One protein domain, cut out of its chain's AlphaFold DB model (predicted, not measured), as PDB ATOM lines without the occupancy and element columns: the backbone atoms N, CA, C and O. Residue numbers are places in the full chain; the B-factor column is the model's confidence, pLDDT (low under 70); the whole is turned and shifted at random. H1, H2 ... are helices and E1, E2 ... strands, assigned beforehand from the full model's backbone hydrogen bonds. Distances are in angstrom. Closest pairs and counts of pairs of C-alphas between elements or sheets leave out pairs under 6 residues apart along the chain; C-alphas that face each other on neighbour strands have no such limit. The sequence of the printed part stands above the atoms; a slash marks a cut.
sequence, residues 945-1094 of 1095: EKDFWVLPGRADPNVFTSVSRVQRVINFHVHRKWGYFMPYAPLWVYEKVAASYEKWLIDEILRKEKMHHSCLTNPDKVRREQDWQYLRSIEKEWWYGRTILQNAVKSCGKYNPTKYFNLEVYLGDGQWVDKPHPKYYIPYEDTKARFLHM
ATOM      1  N   GLU A 945     278.393 264.892 335.309       80.69
ATOM      2  CA  GLU A 945     277.615 263.642 335.345       80.69
ATOM      3  C   GLU A 945     278.311 262.485 334.599       80.69
ATOM      4  O   GLU A 945     278.061 261.313 334.883       80.69
ATOM      5  N   LYS A 946     279.232 262.800 333.675       83.12
ATOM      6  CA  LYS A 946     280.071 261.819 332.964       83.12
ATOM      7  C   LYS A 946     281.178 261.248 333.865       83.12
ATOM      8  O   LYS A 946     281.625 260.129 333.627       83.12
ATOM      9  N   ASP A 947     281.572 261.987 334.905       88.31
ATOM     10  CA  ASP A 947     282.632 261.627 335.858       88.31
ATOM     11  C   ASP A 947     282.099 260.871 337.092       88.31
ATOM     12  O   ASP A 947     282.860 260.548 338.014       88.31
ATOM     13  N   PHE A 948     280.797 260.558 337.136       94.00
ATOM     14  CA  PHE A 948     280.209 259.749 338.202       94.00
ATOM     15  C   PHE A 948     280.895 258.380 338.312       94.00
ATOM     16  O   PHE A 948     281.031 257.623 337.351       94.00
ATOM     17  N   TRP A 949     281.315 258.034 339.533       94.56
ATOM     18  CA  TRP A 949     282.053 256.800 339.785       94.56
ATOM     19  C   TRP A 949     281.207 255.548 339.536       94.56
ATOM     20  O   TRP A 949     281.706 254.550 339.011       94.56
ATOM     21  N   VAL A 950     279.933 255.586 339.918       94.81
ATOM     22  CA  VAL A 950     279.013 254.450 339.816       94.81
ATOM     23  C   VAL A 950     278.425 254.294 338.414       94.81
ATOM     24  O   VAL A 950     278.439 255.213 337.601       94.81
ATOM     25  N   LEU A 951     277.892 253.107 338.122       94.00
ATOM     26  CA  LEU A 951     277.101 252.895 336.910       94.00
ATOM     27  C   LEU A 951     275.729 253.585 337.040       94.00
ATOM     28  O   LEU A 951     275.274 253.810 338.160       94.00
ATOM     29  N   PRO A 952     275.008 253.847 335.934       93.38
ATOM     30  CA  PRO A 952     273.602 254.232 336.003       93.38
ATOM     31  C   PRO A 952     272.779 253.191 336.777       93.38
ATOM     32  O   PRO A 952     272.834 251.992 336.472       93.38
ATOM     33  N   GLY A 953     272.037 253.653 337.784       92.38
ATOM     34  CA  GLY A 953     271.207 252.825 338.655       92.38
ATOM     35  C   GLY A 953     270.103 252.087 337.902       92.38
ATOM     36  O   GLY A 953     269.587 252.555 336.889       92.38
ATOM     37  N   ARG A 954     269.768 250.892 338.394       93.38
ATOM     38  CA  ARG A 954     268.801 249.957 337.790       93.38
ATOM     39  C   ARG A 954     267.872 249.311 338.823       93.38
ATOM     40  O   ARG A 954     267.260 248.285 338.533       93.38
ATOM     41  N   ALA A 955     267.794 249.846 340.040       91.88
ATOM     42  CA  ALA A 955     266.688 249.518 340.931       91.88
ATOM     43  C   ALA A 955     265.425 250.237 340.444       91.88
ATOM     44  O   ALA A 955     265.456 251.447 340.233       91.88
ATOM     45  N   ASP A 956     264.320 249.503 340.331       87.50
ATOM     46  CA  ASP A 956     262.979 250.086 340.252       87.50
ATOM     47  C   ASP A 956     262.752 250.975 341.497       87.50
ATOM     48  O   ASP A 956     262.905 250.472 342.620       87.50
ATOM     49  N   PRO A 957     262.403 252.268 341.345       86.12
ATOM     50  CA  PRO A 957     262.135 253.164 342.469       86.12
ATOM     51  C   PRO A 957     261.063 252.658 343.444       86.12
ATOM     52  O   PRO A 957     261.132 252.970 344.637       86.12
ATOM     53  N   ASN A 958     260.105 251.855 342.981       83.38
ATOM     54  CA  ASN A 958     259.036 251.284 343.804       83.38
ATOM     55  C   ASN A 958     259.529 250.096 344.650       83.38
ATOM     56  O   ASN A 958     259.103 249.913 345.786       83.38
ATOM     57  N   VAL A 959     260.492 249.325 344.129       77.75
ATOM     58  CA  VAL A 959     261.104 248.151 344.792       77.75
ATOM     59  C   VAL A 959     262.422 248.516 345.514       77.75
ATOM     60  O   VAL A 959     263.073 247.689 346.167       77.75
ATOM     61  N   PHE A 960     262.842 249.782 345.446       79.50
ATOM     62  CA  PHE A 960     264.006 250.297 346.159       79.50
ATOM     63  C   PHE A 960     263.747 250.391 347.670       79.50
ATOM     64  O   PHE A 960     263.259 251.392 348.195       79.50
ATOM     65  N   THR A 961     264.111 249.320 348.380       72.75
ATOM     66  CA  THR A 961     264.037 249.236 349.846       72.75
ATOM     67  C   THR A 961     264.828 250.352 350.527       72.75
ATOM     68  O   THR A 961     265.873 250.771 350.030       72.75
ATOM     69  N   SER A 962     264.396 250.722 351.731       81.38
ATOM     70  CA  SER A 962     264.997 251.763 352.566       81.38
ATOM     71  C   SER A 962     266.537 251.763 352.615       81.38
ATOM     72  O   SER A 962     267.207 250.770 352.924       81.38
ATOM     73  N   VAL A 963     267.101 252.947 352.366       91.00
ATOM     74  CA  VAL A 963     268.508 253.246 352.646       91.00
ATOM     75  C   VAL A 963     268.766 253.273 354.151       91.00
ATOM     76  O   VAL A 963     267.909 253.711 354.938       91.00
ATOM     77  N   SER A 964     269.957 252.815 354.536       93.88
ATOM     78  CA  SER A 964     270.395 252.752 355.931       93.88
ATOM     79  C   SER A 964     270.492 254.137 356.566       93.88
ATOM     80  O   SER A 964     270.552 255.153 355.867       93.88
ATOM     81  N   ARG A 965     270.526 254.212 357.904       94.06
ATOM     82  CA  ARG A 965     270.755 255.500 358.583       94.06
ATOM     83  C   ARG A 965     272.131 256.052 358.202       94.06
ATOM     84  O   ARG A 965     272.221 257.229 357.871       94.06
ATOM     85  N   VAL A 966     273.154 255.191 358.129       95.00
ATOM     86  CA  VAL A 966     274.507 255.560 357.663       95.00
ATOM     87  C   VAL A 966     274.478 256.187 356.267       95.00
ATOM     88  O   VAL A 966     275.114 257.217 356.055       95.00
ATOM     89  N   GLN A 967     273.696 255.644 355.326       94.81
ATOM     90  CA  GLN A 967     273.589 256.233 353.990       94.81
ATOM     91  C   GLN A 967     273.020 257.656 354.035       94.81
ATOM     92  O   GLN A 967     273.523 258.531 353.344       94.81
ATOM     93  N   ARG A 968     272.008 257.924 354.872       94.00
ATOM     94  CA  ARG A 968     271.418 259.274 354.997       94.00
ATOM     95  C   ARG A 968     272.432 260.283 355.543       94.00
ATOM     96  O   ARG A 968     272.498 261.398 355.037       94.00
ATOM     97  N   VAL A 969     273.253 259.867 356.513       95.00
ATOM     98  CA  VAL A 969     274.374 260.660 357.058       95.00
ATOM     99  C   VAL A 969     275.390 260.980 355.960       95.00
ATOM    100  O   VAL A 969     275.767 262.137 355.782       95.00
ATOM    101  N   ILE A 970     275.792 259.969 355.184       95.31
ATOM    102  CA  ILE A 970     276.716 260.128 354.055       95.31
ATOM    103  C   ILE A 970     276.134 261.089 353.010       95.31
ATOM    104  O   ILE A 970     276.801 262.061 352.667       95.31
ATOM    105  N   ASN A 971     274.893 260.884 352.554       94.38
ATOM    106  CA  ASN A 971     274.241 261.761 351.579       94.38
ATOM    107  C   ASN A 971     274.183 263.218 352.076       94.38
ATOM    108  O   ASN A 971     274.554 264.124 351.335       94.38
ATOM    109  N   PHE A 972     273.798 263.447 353.338       94.31
ATOM    110  CA  PHE A 972     273.723 264.791 353.920       94.31
ATOM    111  C   PHE A 972     275.082 265.495 353.973       94.31
ATOM    112  O   PHE A 972     275.191 266.652 353.563       94.31
ATOM    113  N   HIS A 973     276.137 264.811 354.418       94.56
ATOM    114  CA  HIS A 973     277.472 265.408 354.458       94.56
ATOM    115  C   HIS A 973     278.114 265.573 353.078       94.56
ATOM    116  O   HIS A 973     278.846 266.543 352.894       94.56
ATOM    117  N   VAL A 974     277.845 264.682 352.118       94.88
ATOM    118  CA  VAL A 974     278.344 264.813 350.740       94.88
ATOM    119  C   VAL A 974     277.660 265.981 350.036       94.88
ATOM    120  O   VAL A 974     278.357 266.879 349.567       94.88
ATOM    121  N   HIS A 975     276.326 266.041 350.050       93.69
ATOM    122  CA  HIS A 975     275.573 267.147 349.462       93.69
ATOM    123  C   HIS A 975     275.974 268.489 350.096       93.69
ATOM    124  O   HIS A 975     276.353 269.416 349.387       93.69
ATOM    125  N   ARG A 976     276.025 268.583 351.435       92.81
ATOM    126  CA  ARG A 976     276.393 269.826 352.140       92.81
ATOM    127  C   ARG A 976     277.845 270.285 351.913       92.81
ATOM    128  O   ARG A 976     278.129 271.460 352.128       92.81
ATOM    129  N   LYS A 977     278.773 269.398 351.532       93.94
ATOM    130  CA  LYS A 977     280.189 269.753 351.293       93.94
ATOM    131  C   LYS A 977     280.548 269.940 349.823       93.94
ATOM    132  O   LYS A 977     281.443 270.727 349.530       93.94
ATOM    133  N   TRP A 978     279.909 269.183 348.935       93.38
ATOM    134  CA  TRP A 978     280.340 269.013 347.545       93.38
ATOM    135  C   TRP A 978     279.179 268.962 346.535       93.38
ATOM    136  O   TRP A 978     279.436 268.853 345.347       93.38
ATOM    137  N   GLY A 979     277.916 269.013 346.972       92.75
ATOM    138  CA  GLY A 979     276.729 269.021 346.100       92.75
ATOM    139  C   GLY A 979     276.270 267.662 345.569       92.75
ATOM    140  O   GLY A 979     275.102 267.514 345.228       92.75
ATOM    141  N   TYR A 980     277.135 266.650 345.555       94.38
ATOM    142  CA  TYR A 980     276.823 265.350 344.954       94.38
ATOM    143  C   TYR A 980     275.720 264.547 345.671       94.38
ATOM    144  O   TYR A 980     275.637 264.490 346.902       94.38
ATOM    145  N   PHE A 981     274.895 263.859 344.877       93.50
ATOM    146  CA  PHE A 981     273.764 263.048 345.333       93.50
ATOM    147  C   PHE A 981     274.150 261.565 345.361       93.50
ATOM    148  O   PHE A 981     273.866 260.817 344.428       93.50
ATOM    149  N   MET A 982     274.810 261.129 346.439       94.00
ATOM    150  CA  MET A 982     275.273 259.742 346.604       94.00
ATOM    151  C   MET A 982     274.162 258.720 346.278       94.00
ATOM    152  O   MET A 982     273.093 258.769 346.901       94.00
ATOM    153  N   PRO A 983     274.406 257.782 345.339       94.44
ATOM    154  CA  PRO A 983     275.726 257.306 344.901       94.44
ATOM    155  C   PRO A 983     276.390 258.076 343.742       94.44
ATOM    156  O   PRO A 983     277.514 257.762 343.360       94.44
ATOM    157  N   TYR A 984     275.727 259.075 343.170       95.44
ATOM    158  CA  TYR A 984     276.211 259.803 342.000       95.44
ATOM    159  C   TYR A 984     277.192 260.899 342.413       95.44
ATOM    160  O   TYR A 984     276.813 262.033 342.706       95.44
ATOM    161  N   ALA A 985     278.465 260.510 342.495       95.38
ATOM    162  CA  ALA A 985     279.598 261.363 342.826       95.38
ATOM    163  C   ALA A 985     280.884 260.851 342.137       95.38
ATOM    164  O   ALA A 985     281.006 259.639 341.923       95.38
ATOM    165  N   PRO A 986     281.863 261.720 341.820       94.81
ATOM    166  CA  PRO A 986     283.178 261.300 341.334       94.81
ATOM    167  C   PRO A 986     283.983 260.447 342.331       94.81
ATOM    168  O   PRO A 986     283.766 260.495 343.543       94.81
ATOM    169  N   LEU A 987     284.979 259.705 341.828       92.94
ATOM    170  CA  LEU A 987     285.828 258.797 342.624       92.94
ATOM    171  C   LEU A 987     286.480 259.486 343.838       92.94
ATOM    172  O   LEU A 987     286.457 258.946 344.943       92.94
ATOM    173  N   TRP A 988     286.995 260.706 343.664       94.00
ATOM    174  CA  TRP A 988     287.639 261.454 344.748       94.00
ATOM    175  C   TRP A 988     286.676 261.767 345.906       94.00
ATOM    176  O   TRP A 988     287.104 261.847 347.059       94.00
ATOM    177  N   VAL A 989     285.370 261.905 345.639       95.56
ATOM    178  CA  VAL A 989     284.351 262.103 346.682       95.56
ATOM    179  C   VAL A 989     284.220 260.839 347.518       95.56
ATOM    180  O   VAL A 989     284.228 260.918 348.744       95.56
ATOM    181  N   TYR A 990     284.176 259.671 346.874       95.19
ATOM    182  CA  TYR A 990     284.152 258.380 347.559       95.19
ATOM    183  C   TYR A 990     285.373 258.176 348.464       95.19
ATOM    184  O   TYR A 990     285.212 257.722 349.594       95.19
ATOM    185  N   GLU A 991     286.567 258.588 348.033       94.88
ATOM    186  CA  GLU A 991     287.775 258.570 348.870       94.88
ATOM    187  C   GLU A 991     287.652 259.503 350.088       94.88
ATOM    188  O   GLU A 991     287.992 259.117 351.211       94.88
ATOM    189  N   LYS A 992     287.124 260.727 349.912       95.62
ATOM    190  CA  LYS A 992     286.893 261.646 351.045       95.62
ATOM    191  C   LYS A 992     285.801 261.141 351.989       95.62
ATOM    192  O   LYS A 992     285.915 261.362 353.194       95.62
ATOM    193  N   VAL A 993     284.774 260.457 351.478       95.75
ATOM    194  CA  VAL A 993     283.756 259.769 352.287       95.75
ATOM    195  C   VAL A 993     284.400 258.633 353.076       95.75
ATOM    196  O   VAL A 993     284.248 258.611 354.293       95.75
ATOM    197  N   ALA A 994     285.167 257.748 352.432       93.75
ATOM    198  CA  ALA A 994     285.858 256.632 353.082       93.75
ATOM    199  C   ALA A 994     286.754 257.101 354.245       93.75
ATOM    200  O   ALA A 994     286.705 256.527 355.328       93.75
ATOM    201  N   ALA A 995     287.484 258.204 354.058       94.19
ATOM    202  CA  ALA A 995     288.337 258.805 355.086       94.19
ATOM    203  C   ALA A 995     287.586 259.563 356.207       94.19
ATOM    204  O   ALA A 995     288.221 260.004 357.163       94.19
ATOM    205  N   SER A 996     286.264 259.767 356.097       93.38
ATOM    206  CA  SER A 996     285.515 260.673 356.989       93.38
ATOM    207  C   SER A 996     284.219 260.112 357.588       93.38
ATOM    208  O   SER A 996     283.748 260.653 358.592       93.38
ATOM    209  N   TYR A 997     283.608 259.081 356.989       93.00
ATOM    210  CA  TYR A 997     282.242 258.663 357.330       93.00
ATOM    211  C   TYR A 997     282.112 258.168 358.774       93.00
ATOM    212  O   TYR A 997     281.081 258.411 359.392       93.00
ATOM    213  N   GLU A 998     283.136 257.504 359.324       92.88
ATOM    214  CA  GLU A 998     283.091 256.987 360.696       92.88
ATOM    215  C   GLU A 998     282.977 258.137 361.702       92.88
ATOM    216  O   GLU A 998     282.135 258.082 362.597       92.88
ATOM    217  N   LYS A 999     283.725 259.231 361.497       94.50
ATOM    218  CA  LYS A 999     283.567 260.439 362.311       94.50
ATOM    219  C   LYS A 999     282.160 261.025 362.171       94.50
ATOM    220  O   LYS A 999     281.532 261.300 363.184       94.50
ATOM    221  N   TRP A1000     281.652 261.199 360.949       95.31
ATOM    222  CA  TRP A1000     280.314 261.774 360.737       95.31
ATOM    223  C   TRP A1000     279.208 260.923 361.376       95.31
ATOM    224  O   TRP A1000     278.257 261.460 361.934       95.31
ATOM    225  N   LEU A1001     279.351 259.598 361.317       95.00
ATOM    226  CA  LEU A1001     278.433 258.651 361.936       95.00
ATOM    227  C   LEU A1001     278.490 258.731 363.466       95.00
ATOM    228  O   LEU A1001     277.442 258.784 364.101       95.00
ATOM    229  N   ILE A1002     279.684 258.795 364.058       94.31
ATOM    230  CA  ILE A1002     279.859 258.969 365.506       94.31
ATOM    231  C   ILE A1002     279.285 260.315 365.969       94.31
ATOM    232  O   ILE A1002     278.502 260.338 366.916       94.31
ATOM    233  N   ASP A1003     279.622 261.414 365.289       94.19
ATOM    234  CA  ASP A1003     279.141 262.762 365.614       94.19
ATOM    235  C   ASP A1003     277.595 262.835 365.556       94.19
ATOM    236  O   ASP A1003     276.961 263.398 366.451       94.19
ATOM    237  N   GLU A1004     276.961 262.211 364.554       95.56
ATOM    238  CA  GLU A1004     275.496 262.176 364.416       95.56
ATOM    239  C   GLU A1004     274.811 261.196 365.390       95.56
ATOM    240  O   GLU A1004     273.729 261.515 365.890       95.56
ATOM    241  N   ILE A1005     275.413 260.043 365.721       95.19
ATOM    242  CA  ILE A1005     274.885 259.145 366.769       95.19
ATOM    243  C   ILE A1005     274.925 259.859 368.126       95.19
ATOM    244  O   ILE A1005     273.897 259.926 368.796       95.19
ATOM    245  N   LEU A1006     276.064 260.455 368.505       94.25
ATOM    246  CA  LEU A1006     276.196 261.242 369.740       94.25
ATOM    247  C   LEU A1006     275.099 262.316 369.830       94.25
ATOM    248  O   LEU A1006     274.419 262.429 370.852       94.25
ATOM    249  N   ARG A1007     274.864 263.047 368.732       94.25
ATOM    250  CA  ARG A1007     273.817 264.073 368.639       94.25
ATOM    251  C   ARG A1007     272.399 263.512 368.804       94.25
ATOM    252  O   ARG A1007     271.567 264.172 369.426       94.25
ATOM    253  N   LYS A1008     272.097 262.325 368.263       93.50
ATOM    254  CA  LYS A1008     270.773 261.682 368.391       93.50
ATOM    255  C   LYS A1008     270.523 261.123 369.789       93.50
ATOM    256  O   LYS A1008     269.464 261.394 370.350       93.50
ATOM    257  N   GLU A1009     271.505 260.438 370.368       93.81
ATOM    258  CA  GLU A1009     271.425 259.876 371.726       93.81
ATOM    259  C   GLU A1009     271.648 260.932 372.829       93.81
ATOM    260  O   GLU A1009     271.601 260.623 374.019       93.81
ATOM    261  N   LYS A1010     271.885 262.199 372.448       92.88
ATOM    262  CA  LYS A1010     272.175 263.338 373.341       92.88
ATOM    263  C   LYS A1010     273.412 263.116 374.227       92.88
ATOM    264  O   LYS A1010     273.532 263.703 375.302       92.88
ATOM    265  N   MET A1011     274.347 262.288 373.764       91.38
ATOM    266  CA  MET A1011     275.633 262.057 374.412       91.38
ATOM    267  C   MET A1011     276.608 263.179 374.053       91.38
ATOM    268  O   MET A1011     276.767 263.541 372.888       91.38
ATOM    269  N   HIS A1012     277.304 263.721 375.050       91.12
ATOM    270  CA  HIS A1012     278.326 264.738 374.819       91.12
ATOM    271  C   HIS A1012     279.634 264.096 374.325       91.12
ATOM    272  O   HIS A1012     280.008 263.019 374.793       91.12
ATOM    273  N   HIS A1013     280.387 264.768 373.444       89.94
ATOM    274  CA  HIS A1013     281.657 264.242 372.908       89.94
ATOM    275  C   HIS A1013     282.671 263.851 374.005       89.94
ATOM    276  O   HIS A1013     283.493 262.958 373.793       89.94
ATOM    277  N   SER A1014     282.585 264.453 375.199       90.12
ATOM    278  CA  SER A1014     283.431 264.105 376.350       90.12
ATOM    279  C   SER A1014     283.234 262.684 376.895       90.12
ATOM    280  O   SER A1014     284.074 262.224 377.661       90.12
ATOM    281  N   CYS A1015     282.165 261.971 376.521       88.88
ATOM    282  CA  CYS A1015     282.021 260.537 376.802       88.88
ATOM    283  C   CYS A1015     283.146 259.727 376.131       88.88
ATOM    284  O   CYS A1015     283.809 258.911 376.769       88.88
ATOM    285  N   LEU A1016     283.464 260.037 374.869       89.56
ATOM    286  CA  LEU A1016     284.515 259.345 374.116       89.56
ATOM    287  C   LEU A1016     285.934 259.664 374.599       89.56
ATOM    288  O   LEU A1016     286.851 258.868 374.389       89.56
ATOM    289  N   THR A1017     286.122 260.812 375.252       91.81
ATOM    290  CA  THR A1017     287.408 261.270 375.807       91.81
ATOM    291  C   THR A1017     287.470 261.187 377.335       91.81
ATOM    292  O   THR A1017     288.407 261.701 377.943       91.81
ATOM    293  N   ASN A1018     286.501 260.515 377.964       89.38
ATOM    294  CA  ASN A1018     286.333 260.457 379.415       89.38
ATOM    295  C   ASN A1018     287.625 259.981 380.118       89.38
ATOM    296  O   ASN A1018     288.170 258.946 379.722       89.38
ATOM    297  N   PRO A1019     288.162 260.697 381.127       92.69
ATOM    298  CA  PRO A1019     289.399 260.297 381.802       92.69
ATOM    299  C   PRO A1019     289.296 258.923 382.483       92.69
ATOM    300  O   PRO A1019     290.293 258.205 382.537       92.69
ATOM    301  N   ASP A1020     288.103 258.514 382.928       95.25
ATOM    302  CA  ASP A1020     287.856 257.149 383.394       95.25
ATOM    303  C   ASP A1020     287.838 256.170 382.207       95.25
ATOM    304  O   ASP A1020     286.924 256.177 381.380       95.25
ATOM    305  N   LYS A1021     288.847 255.292 382.150       95.12
ATOM    306  CA  LYS A1021     288.974 254.250 381.123       95.12
ATOM    307  C   LYS A1021     287.783 253.285 381.110       95.12
ATOM    308  O   LYS A1021     287.380 252.875 380.027       95.12
ATOM    309  N   VAL A1022     287.238 252.906 382.270       95.44
ATOM    310  CA  VAL A1022     286.140 251.926 382.355       95.44
ATOM    311  C   VAL A1022     284.869 252.530 381.776       95.44
ATOM    312  O   VAL A1022     284.208 251.907 380.947       95.44
ATOM    313  N   ARG A1023     284.563 253.774 382.149       92.44
ATOM    314  CA  ARG A1023     283.398 254.480 381.620       92.44
ATOM    315  C   ARG A1023     283.549 254.837 380.141       92.44
ATOM    316  O   ARG A1023     282.599 254.656 379.392       92.44
ATOM    317  N   ARG A1024     284.743 255.246 379.692       94.31
ATOM    318  CA  ARG A1024     285.038 255.470 378.263       94.31
ATOM    319  C   ARG A1024     284.816 254.204 377.429       94.31
ATOM    320  O   ARG A1024     284.257 254.278 376.343       94.31
ATOM    321  N   GLU A1025     285.251 253.050 377.933       94.69
ATOM    322  CA  GLU A1025     285.044 251.747 377.291       94.69
ATOM    323  C   GLU A1025     283.548 251.396 377.206       94.69
ATOM    324  O   GLU A1025     283.074 250.994 376.149       94.69
ATOM    325  N   GLN A1026     282.778 251.627 378.276       94.12
ATOM    326  CA  GLN A1026     281.320 251.445 378.277       94.12
ATOM    327  C   GLN A1026     280.612 252.381 377.282       94.12
ATOM    328  O   GLN A1026     279.775 251.920 376.505       94.12
ATOM    329  N   ASP A1027     280.981 253.667 377.255       93.19
ATOM    330  CA  ASP A1027     280.447 254.660 376.317       93.19
ATOM    331  C   ASP A1027     280.740 254.245 374.851       93.19
ATOM    332  O   ASP A1027     279.849 254.294 373.998       93.19
ATOM    333  N   TRP A1028     281.948 253.740 374.552       93.50
ATOM    334  CA  TRP A1028     282.299 253.187 373.233       93.50
ATOM    335  C   TRP A1028     281.534 251.903 372.885       93.50
ATOM    336  O   TRP A1028     281.062 251.768 371.755       93.50
ATOM    337  N   GLN A1029     281.393 250.958 373.819       93.94
ATOM    338  CA  GLN A1029     280.652 249.710 373.591       93.94
ATOM    339  C   GLN A1029     279.165 249.973 373.328       93.94
ATOM    340  O   GLN A1029     278.582 249.349 372.438       93.94
ATOM    341  N   TYR A1030     278.571 250.940 374.033       93.50
ATOM    342  CA  TYR A1030     277.204 251.389 373.786       93.50
ATOM    343  C   TYR A1030     277.056 251.965 372.369       93.50
ATOM    344  O   TYR A1030     276.227 251.478 371.594       93.50
ATOM    345  N   LEU A1031     277.931 252.895 371.970       93.88
ATOM    346  CA  LEU A1031     277.920 253.494 370.629       93.88
ATOM    347  C   LEU A1031     278.146 252.461 369.515       93.88
ATOM    348  O   LEU A1031     277.417 252.473 368.526       93.88
ATOM    349  N   ARG A1032     279.069 251.503 369.688       92.12
ATOM    350  CA  ARG A1032     279.274 250.386 368.743       92.12
ATOM    351  C   ARG A1032     278.113 249.382 368.717       92.12
ATOM    352  O   ARG A1032     278.016 248.607 367.763       92.12
ATOM    353  N   SER A1033     277.236 249.365 369.723       92.31
ATOM    354  CA  SER A1033     275.998 248.575 369.672       92.31
ATOM    355  C   SER A1033     274.929 249.279 368.826       92.31
ATOM    356  O   SER A1033     274.380 248.658 367.917       92.31
ATOM    357  N   ILE A1034     274.744 250.590 369.017       93.06
ATOM    358  CA  ILE A1034     273.836 251.436 368.223       93.06
ATOM    359  C   ILE A1034     274.278 251.518 366.755       93.06
ATOM    360  O   ILE A1034     273.451 251.397 365.852       93.06
ATOM    361  N   GLU A1035     275.578 251.682 366.492       92.81
ATOM    362  CA  GLU A1035     276.132 251.813 365.139       92.81
ATOM    363  C   GLU A1035     275.694 250.652 364.228       92.81
ATOM    364  O   GLU A1035     275.290 250.870 363.084       92.81
ATOM    365  N   LYS A1036     275.685 249.416 364.753       90.31
ATOM    366  CA  LYS A1036     275.238 248.215 364.027       90.31
ATOM    367  C   LYS A1036     273.800 248.338 363.527       90.31
ATOM    368  O   LYS A1036     273.525 247.921 362.404       90.31
ATOM    369  N   GLU A1037     272.909 248.950 364.307       91.75
ATOM    370  CA  GLU A1037     271.523 249.173 363.890       91.75
ATOM    371  C   GLU A1037     271.389 250.259 362.824       91.75
ATOM    372  O   GLU A1037     270.517 250.196 361.957       91.75
ATOM    373  N   TRP A1038     272.274 251.254 362.843       94.50
ATOM    374  CA  TRP A1038     272.278 252.317 361.842       94.50
ATOM    375  C   TRP A1038     272.710 251.817 360.461       94.50
ATOM    376  O   TRP A1038     272.288 252.389 359.450       94.50
ATOM    377  N   TRP A1039     273.491 250.734 360.405       92.31
ATOM    378  CA  TRP A1039     273.834 250.023 359.171       92.31
ATOM    379  C   TRP A1039     272.680 249.191 358.580       92.31
ATOM    380  O   TRP A1039     272.810 248.759 357.434       92.31
ATOM    381  N   TYR A1040     271.568 248.957 359.296       93.62
ATOM    382  CA  TYR A1040     270.413 248.239 358.738       93.62
ATOM    383  C   TYR A1040     269.792 249.018 357.566       93.62
ATOM    384  O   TYR A1040     269.549 250.218 357.667       93.62
ATOM    385  N   GLY A1041     269.519 248.323 356.460       92.75
ATOM    386  CA  GLY A1041     269.151 248.891 355.159       92.75
ATOM    387  C   GLY A1041     270.268 248.718 354.120       92.75
ATOM    388  O   GLY A1041     271.217 247.951 354.316       92.75
ATOM    389  N   ARG A1042     270.159 249.434 352.994       93.06
ATOM    390  CA  ARG A1042     271.211 249.492 351.959       93.06
ATOM    391  C   ARG A1042     272.139 250.690 352.174       93.06
ATOM    392  O   ARG A1042     271.663 251.796 352.420       93.06
ATOM    393  N   THR A1043     273.445 250.472 352.034       94.88
ATOM    394  CA  THR A1043     274.499 251.501 352.073       94.88
ATOM    395  C   THR A1043     275.424 251.311 350.872       94.88
ATOM    396  O   THR A1043     275.930 250.213 350.655       94.88
ATOM    397  N   ILE A1044     275.641 252.347 350.071       94.81
ATOM    398  CA  ILE A1044     276.402 252.299 348.823       94.81
ATOM    399  C   ILE A1044     277.798 252.856 349.099       94.81
ATOM    400  O   ILE A1044     277.965 254.049 349.350       94.81
ATOM    401  N   LEU A1045     278.791 251.969 349.092       94.06
ATOM    402  CA  LEU A1045     280.198 252.289 349.326       94.06
ATOM    403  C   LEU A1045     280.924 252.437 347.978       94.06
ATOM    404  O   LEU A1045     280.294 252.353 346.929       94.06
ATOM    405  N   GLN A1046     282.238 252.662 347.996       94.44
ATOM    406  CA  GLN A1046     283.046 252.886 346.786       94.44
ATOM    407  C   GLN A1046     283.019 251.697 345.814       94.44
ATOM    408  O   GLN A1046     282.802 251.889 344.622       94.44
ATOM    409  N   ASN A1047     283.177 250.474 346.329       94.00
ATOM    410  CA  ASN A1047     283.354 249.272 345.501       94.00
ATOM    411  C   ASN A1047     282.114 248.354 345.503       94.00
ATOM    412  O   ASN A1047     281.954 247.518 344.621       94.00
ATOM    413  N   ALA A1048     281.224 248.487 346.494       94.94
ATOM    414  CA  ALA A1048     280.108 247.565 346.712       94.94
ATOM    415  C   ALA A1048     278.917 248.234 347.417       94.94
ATOM    416  O   ALA A1048     279.078 249.191 348.176       94.94
ATOM    417  N   VAL A1049     277.718 247.670 347.252       94.88
ATOM    418  CA  VAL A1049     276.567 247.982 348.114       94.88
ATOM    419  C   VAL A1049     276.563 247.039 349.316       94.88
ATOM    420  O   VAL A1049     276.355 245.838 349.164       94.88
ATOM    421  N   LYS A1050     276.766 247.586 350.516       94.56
ATOM    422  CA  LYS A1050     276.605 246.894 351.799       94.56
ATOM    423  C   LYS A1050     275.123 246.869 352.173       94.56
ATOM    424  O   LYS A1050     274.525 247.913 352.426       94.56
ATOM    425  N   SER A1051     274.537 245.681 352.241       91.81
ATOM    426  CA  SER A1051     273.171 245.459 352.713       91.81
ATOM    427  C   SER A1051     273.210 244.709 354.039       91.81
ATOM    428  O   SER A1051     273.770 243.618 354.114       91.81
ATOM    429  N   CYS A1052     272.594 245.266 355.078       89.56
ATOM    430  CA  CYS A1052     272.435 244.613 356.377       89.56
ATOM    431  C   CYS A1052     270.957 244.649 356.782       89.56
ATOM    432  O   CYS A1052     270.250 245.598 356.447       89.56
ATOM    433  N   GLY A1053     270.464 243.640 357.495       87.38
ATOM    434  CA  GLY A1053     269.112 243.659 358.056       87.38
ATOM    435  C   GLY A1053     269.133 243.246 359.518       87.38
ATOM    436  O   GLY A1053     270.065 242.578 359.949       87.38
ATOM    437  N   LYS A1054     268.080 243.585 360.271       85.31
ATOM    438  CA  LYS A1054     267.995 243.288 361.713       85.31
ATOM    439  C   LYS A1054     268.239 241.808 362.057       85.31
ATOM    440  O   LYS A1054     268.786 241.511 363.112       85.31
ATOM    441  N   TYR A1055     267.860 240.905 361.152       84.75
ATOM    442  CA  TYR A1055     268.050 239.454 361.278       84.75
ATOM    443  C   TYR A1055     268.825 238.841 360.095       84.75
ATOM    444  O   TYR A1055     268.947 237.626 360.006       84.75
ATOM    445  N   ASN A1056     269.332 239.665 359.167       82.94
ATOM    446  CA  ASN A1056     270.029 239.202 357.964       82.94
ATOM    447  C   ASN A1056     271.521 239.556 358.055       82.94
ATOM    448  O   ASN A1056     271.831 240.728 358.294       82.94
ATOM    449  N   PRO A1057     272.447 238.606 357.808       88.75
ATOM    450  CA  PRO A1057     273.879 238.889 357.827       88.75
ATOM    451  C   PRO A1057     274.242 239.964 356.796       88.75
ATOM    452  O   PRO A1057     273.562 240.135 355.780       88.75
ATOM    453  N   THR A1058     275.337 240.686 357.048       92.62
ATOM    454  CA  THR A1058     275.835 241.697 356.106       92.62
ATOM    455  C   THR A1058     276.243 241.031 354.791       92.62
ATOM    456  O   THR A1058     277.099 240.151 354.781       92.62
ATOM    457  N   LYS A1059     275.654 241.483 353.682       94.56
ATOM    458  CA  LYS A1059     275.994 241.077 352.313       94.56
ATOM    459  C   LYS A1059     276.572 242.270 351.555       94.56
ATOM    460  O   LYS A1059     276.132 243.402 351.764       94.56
ATOM    461  N   TYR A1060     277.535 242.017 350.677       95.50
ATOM    462  CA  TYR A1060     278.142 243.021 349.804       95.50
ATOM    463  C   TYR A1060     277.817 242.687 348.346       95.50
ATOM    464  O   TYR A1060     277.882 241.525 347.958       95.50
ATOM    465  N   PHE A1061     277.443 243.700 347.560       94.69
ATOM    466  CA  PHE A1061     277.077 243.553 346.150       94.69
ATOM    467  C   PHE A1061     277.899 244.506 345.267       94.69
ATOM    468  O   PHE A1061     277.590 245.698 345.141       94.69
ATOM    469  N   ASN A1062     278.959 243.965 344.681       96.00
ATOM    470  CA  ASN A1062     279.830 244.564 343.672       96.00
ATOM    471  C   ASN A1062     279.491 244.039 342.263       96.00
ATOM    472  O   ASN A1062     278.682 243.128 342.085       96.00
ATOM    473  N   LEU A1063     280.101 244.660 341.260       95.94
ATOM    474  CA  LEU A1063     280.154 244.222 339.873       95.94
ATOM    475  C   LEU A1063     281.522 244.631 339.322       95.94
ATOM    476  O   LEU A1063     281.855 245.816 339.357       95.94
ATOM    477  N   GLU A1064     282.295 243.682 338.800       95.50
ATOM    478  CA  GLU A1064     283.543 243.990 338.098       95.50
ATOM    479  C   GLU A1064     283.231 244.736 336.792       95.50
ATOM    480  O   GLU A1064     282.471 244.256 335.945       95.50
ATOM    481  N   VAL A1065     283.811 245.925 336.620       94.06
ATOM    482  CA  VAL A1065     283.634 246.764 335.430       94.06
ATOM    483  C   VAL A1065     284.984 247.007 334.769       94.06
ATOM    484  O   VAL A1065     285.921 247.495 335.399       94.06
ATOM    485  N   TYR A1066     285.068 246.702 333.476       92.25
ATOM    486  CA  TYR A1066     286.215 247.052 332.644       92.25
ATOM    487  C   TYR A1066     286.197 248.555 332.332       92.25
ATOM    488  O   TYR A1066     285.229 249.049 331.754       92.25
ATOM    489  N   LEU A1067     287.255 249.278 332.706       85.12
ATOM    490  CA  LEU A1067     287.361 250.731 332.491       85.12
ATOM    491  C   LEU A1067     288.033 251.115 331.163       85.12
ATOM    492  O   LEU A1067     287.987 252.276 330.772       85.12
ATOM    493  N   GLY A1068     288.653 250.153 330.479       79.12
ATOM    494  CA  GLY A1068     289.645 250.409 329.433       79.12
ATOM    495  C   GLY A1068     291.038 249.960 329.876       79.12
ATOM    496  O   GLY A1068     291.208 249.448 330.979       79.12
ATOM    497  N   ASP A1069     292.026 250.102 328.992       86.94
ATOM    498  CA  ASP A1069     293.469 249.963 329.275       86.94
ATOM    499  C   ASP A1069     293.925 248.691 330.028       86.94
ATOM    500  O   ASP A1069     294.988 248.657 330.645       86.94
ATOM    501  N   GLY A1070     293.140 247.609 329.960       89.69
ATOM    502  CA  GLY A1070     293.390 246.360 330.683       89.69
ATOM    503  C   GLY A1070     292.902 246.342 332.140       89.69
ATOM    504  O   GLY A1070     293.031 245.308 332.792       89.69
ATOM    505  N   GLN A1071     292.332 247.437 332.650       92.56
ATOM    506  CA  GLN A1071     291.934 247.580 334.051       92.56
ATOM    507  C   GLN A1071     290.477 247.168 334.303       92.56
ATOM    508  O   GLN A1071     289.546 247.605 333.622       92.56
ATOM    509  N   TRP A1072     290.298 246.361 335.347       93.75
ATOM    510  CA  TRP A1072     289.012 245.980 335.925       93.75
ATOM    511  C   TRP A1072     288.907 246.574 337.326       93.75
ATOM    512  O   TRP A1072     289.877 246.516 338.082       93.75
ATOM    513  N   VAL A1073     287.749 247.133 337.676       94.25
ATOM    514  CA  VAL A1073     287.497 247.671 339.019       94.25
ATOM    515  C   VAL A1073     286.107 247.278 339.505       94.25
ATOM    516  O   VAL A1073     285.130 247.362 338.760       94.25
ATOM    517  N   ASP A1074     286.021 246.884 340.774       95.38
ATOM    518  CA  ASP A1074     284.760 246.692 341.485       95.38
ATOM    519  C   ASP A1074     283.965 247.997 341.573       95.38
ATOM    520  O   ASP A1074     284.418 248.981 342.167       95.38
ATOM    521  N   LYS A1075     282.742 247.988 341.040       95.31
ATOM    522  CA  LYS A1075     281.770 249.071 341.210       95.31
ATOM    523  C   LYS A1075     280.512 248.587 341.937       95.31
ATOM    524  O   LYS A1075     280.148 247.414 341.833       95.31
ATOM    525  N   PRO A1076     279.782 249.469 342.643       96.12
ATOM    526  CA  PRO A1076     278.569 249.078 343.355       96.12
ATOM    527  C   PRO A1076     277.494 248.595 342.377       96.12
ATOM    528  O   PRO A1076     277.181 249.279 341.399       96.12
ATOM    529  N   HIS A1077     276.905 247.427 342.638       95.44
ATOM    530  CA  HIS A1077     276.040 246.754 341.669       95.44
ATOM    531  C   HIS A1077     274.727 247.538 341.396       95.44
ATOM    532  O   HIS A1077     273.925 247.727 342.319       95.44
ATOM    533  N   PRO A1078     274.428 247.950 340.143       94.19
ATOM    534  CA  PRO A1078     273.398 248.959 339.853       94.19
ATOM    535  C   PRO A1078     271.955 248.541 340.159       94.19
ATOM    536  O   PRO A1078     271.119 249.396 340.427       94.19
ATOM    537  N   LYS A1079     271.645 247.237 340.221       93.69
ATOM    538  CA  LYS A1079     270.317 246.724 340.643       93.69
ATOM    539  C   LYS A1079     269.904 247.155 342.065       93.69
ATOM    540  O   LYS A1079     268.743 247.009 342.435       93.69
ATOM    541  N   TYR A1080     270.837 247.647 342.885       91.81
ATOM    542  CA  TYR A1080     270.575 247.978 344.287       91.81
ATOM    543  C   TYR A1080     270.315 249.467 344.553       91.81
ATOM    544  O   TYR A1080     269.922 249.778 345.679       91.81
ATOM    545  N   TYR A1081     270.466 250.349 343.554       93.69
ATOM    546  CA  TYR A1081     270.176 251.786 343.640       93.69
ATOM    547  C   TYR A1081     269.456 252.334 342.401       93.69
ATOM    548  O   TYR A1081     269.569 251.799 341.299       93.69
ATOM    549  N   ILE A1082     268.662 253.379 342.628       94.81
ATOM    550  CA  ILE A1082     267.782 254.026 341.643       94.81
ATOM    551  C   ILE A1082     268.569 254.969 340.714       94.81
ATOM    552  O   ILE A1082     269.712 255.314 341.038       94.81
ATOM    553  N   PRO A1083     267.998 255.384 339.567       94.12
ATOM    554  CA  PRO A1083     268.548 256.430 338.702       94.12
ATOM    555  C   PRO A1083     268.934 257.735 339.427       94.12
ATOM    556  O   PRO A1083     268.564 257.982 340.579       94.12
ATOM    557  N   TYR A1084     269.710 258.581 338.747       92.88
ATOM    558  CA  TYR A1084     270.206 259.844 339.302       92.88
ATOM    559  C   TYR A1084     269.074 260.816 339.653       92.88
ATOM    560  O   TYR A1084     269.008 261.268 340.795       92.88
ATOM    561  N   GLU A1085     268.139 261.059 338.732       91.69
ATOM    562  CA  GLU A1085     267.006 261.962 338.972       91.69
ATOM    563  C   GLU A1085     266.097 261.467 340.109       91.69
ATOM    564  O   GLU A1085     265.733 262.254 340.978       91.69
ATOM    565  N   ASP A1086     265.836 260.157 340.210       93.06
ATOM    566  CA  ASP A1086     265.097 259.579 341.344       93.06
ATOM    567  C   ASP A1086     265.842 259.750 342.680       93.06
ATOM    568  O   ASP A1086     265.228 259.984 343.724       93.06
ATOM    569  N   THR A1087     267.176 259.644 342.665       92.62
ATOM    570  CA  THR A1087     268.027 259.854 343.851       92.62
ATOM    571  C   THR A1087     267.993 261.314 344.291       92.62
ATOM    572  O   THR A1087     267.828 261.602 345.475       92.62
ATOM    573  N   LYS A1088     268.116 262.232 343.331       91.94
ATOM    574  CA  LYS A1088     268.066 263.686 343.493       91.94
ATOM    575  C   LYS A1088     266.697 264.138 344.003       91.94
ATOM    576  O   LYS A1088     266.639 264.781 345.046       91.94
ATOM    577  N   ALA A1089     265.600 263.700 343.383       91.12
ATOM    578  CA  ALA A1089     264.235 263.978 343.834       91.12
ATOM    579  C   ALA A1089     263.971 263.461 345.260       91.12
ATOM    580  O   ALA A1089     263.532 264.221 346.125       91.12
ATOM    581  N   ARG A1090     264.308 262.195 345.557       88.75
ATOM    582  CA  ARG A1090     264.122 261.628 346.907       88.75
ATOM    583  C   ARG A1090     265.015 262.267 347.960       88.75
ATOM    584  O   ARG A1090     264.618 262.321 349.120       88.75
ATOM    585  N   PHE A1091     266.208 262.731 347.589       88.06
ATOM    586  CA  PHE A1091     267.090 263.405 348.532       88.06
ATOM    587  C   PHE A1091     266.676 264.857 348.783       88.06
ATOM    588  O   PHE A1091     266.715 265.289 349.929       88.06
ATOM    589  N   LEU A1092     266.198 265.581 347.769       86.81
ATOM    590  CA  LEU A1092     265.615 266.915 347.947       86.81
ATOM    591  C   LEU A1092     264.338 266.872 348.804       86.81
ATOM    592  O   LEU A1092     264.130 267.771 349.604       86.81
ATOM    593  N   HIS A1093     263.550 265.791 348.737       82.94
ATOM    594  CA  HIS A1093     262.422 265.536 349.652       82.94
ATOM    595  C   HIS A1093     262.862 265.143 351.091       82.94
ATOM    596  O   HIS A1093     262.038 265.018 351.997       82.94
ATOM    597  N   MET A1094     264.154 264.898 351.338       76.75
ATOM    598  CA  MET A1094     264.688 264.575 352.671       76.75
ATOM    599  C   MET A1094     265.334 265.768 353.398       76.75
ATOM    600  O   MET A1094     265.760 265.586 354.545       76.75
TER     601      MET A1094
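AT A GLANCE: This is residues 945 to 1094 of the 1095 residues of an uncharacterized protein of Xenopus laevis (UniProt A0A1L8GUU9). What shape do these atoms make? An elongated body has H1 and E1 near its middle, with H4 and the loop of residues 1009 to 1020 reaching to one end and the tip of the hairpin of E3 and E4 reaching to the other. H3 packs on both H1 and H4, while the four strands make one curled sheet. What is it built of? The printed part has 150 residues with five named helices and four named strands, H1 H2 H3 H4 E1 E2 E3 E4 H5 along the chain, in the mixed class; the antiparallel sheet runs E1 E2 E3 E4. How large is it? It is compact, with a radius of gyration of the C-alphas of 16.9 A, and its spans of 54 by 35 by 31 A are only just elongated.

HOW THE PARTS SIT: What does the first helix meet? H1, residues 965 to 978, touches H3, residues 997 to 1008, at a steep tilt of 68 degrees, only just short of about perpendicular, opposite ways; their closest C-alphas, Val 966 and Leu 1001, are 6.6 A apart. H1 only just touches H2, residues 987 to 994, with 3 pairs of C-alphas within 8 A, the closest being Ile 970 and Val 993 at 7.3 A. H1 is close to but not clearly touching H5, residues 1084 to 1092; their closest C-alphas, Asn 971 and Phe 1091, are 7.9 A apart. What does the longest helix meet? H4, residues 1021 to 1038, touches H3 about perpendicular at 81 degrees, and their closest C-alphas, Ile 1005 and Leu 1031, are 7.5 A apart. How is the sheet joined? E1, residues 1041 to 1044, E2, residues 1049 to 1053, E3, residues 1056 to 1068, and E4, residues 1071 to 1076, form a meander, each strand the antiparallel neighbour of the one before. N 1043 and O 1050 are 2.8 A apart, N 1051 and O 1059 2.8 A, and N 1063 and O 1075 2.8 A, each within hydrogen-bond range. H1 only grazes the sheet, with residues 965 to 970; its closest C-alphas to E1 are Gln 967 and Thr 1043, 5.2 A apart. Are the helix backbones complete? In H1, H2, H3 and H5 every O i to N i+4 pair is within hydrogen-bond range; in H4, 12 of 14 are.

IN THESE COORDINATES: Where does H1 begin? C-alpha 965 is at (270.755, 255.500, 358.583), and H1 measures 19.9 A from first to last C-alpha. How long are H4 and E3? H4 measures 25.6 A and E3 36.4 A. Where does H5 end? C-alpha 1092 is at (265.615, 266.915, 347.947).

THE WHOLE: What are the extremes? The two C-alphas farthest apart, Asp 1020 and Asp 1069, are 54.9 A apart. Which link is long, and is there a cut? The link from H3 to H4 is long, with 12 residues, and the printed part has no cut. Is confidence low anywhere? No printed residue is under 70, and the mean pLDDT of the printed part is 92.1.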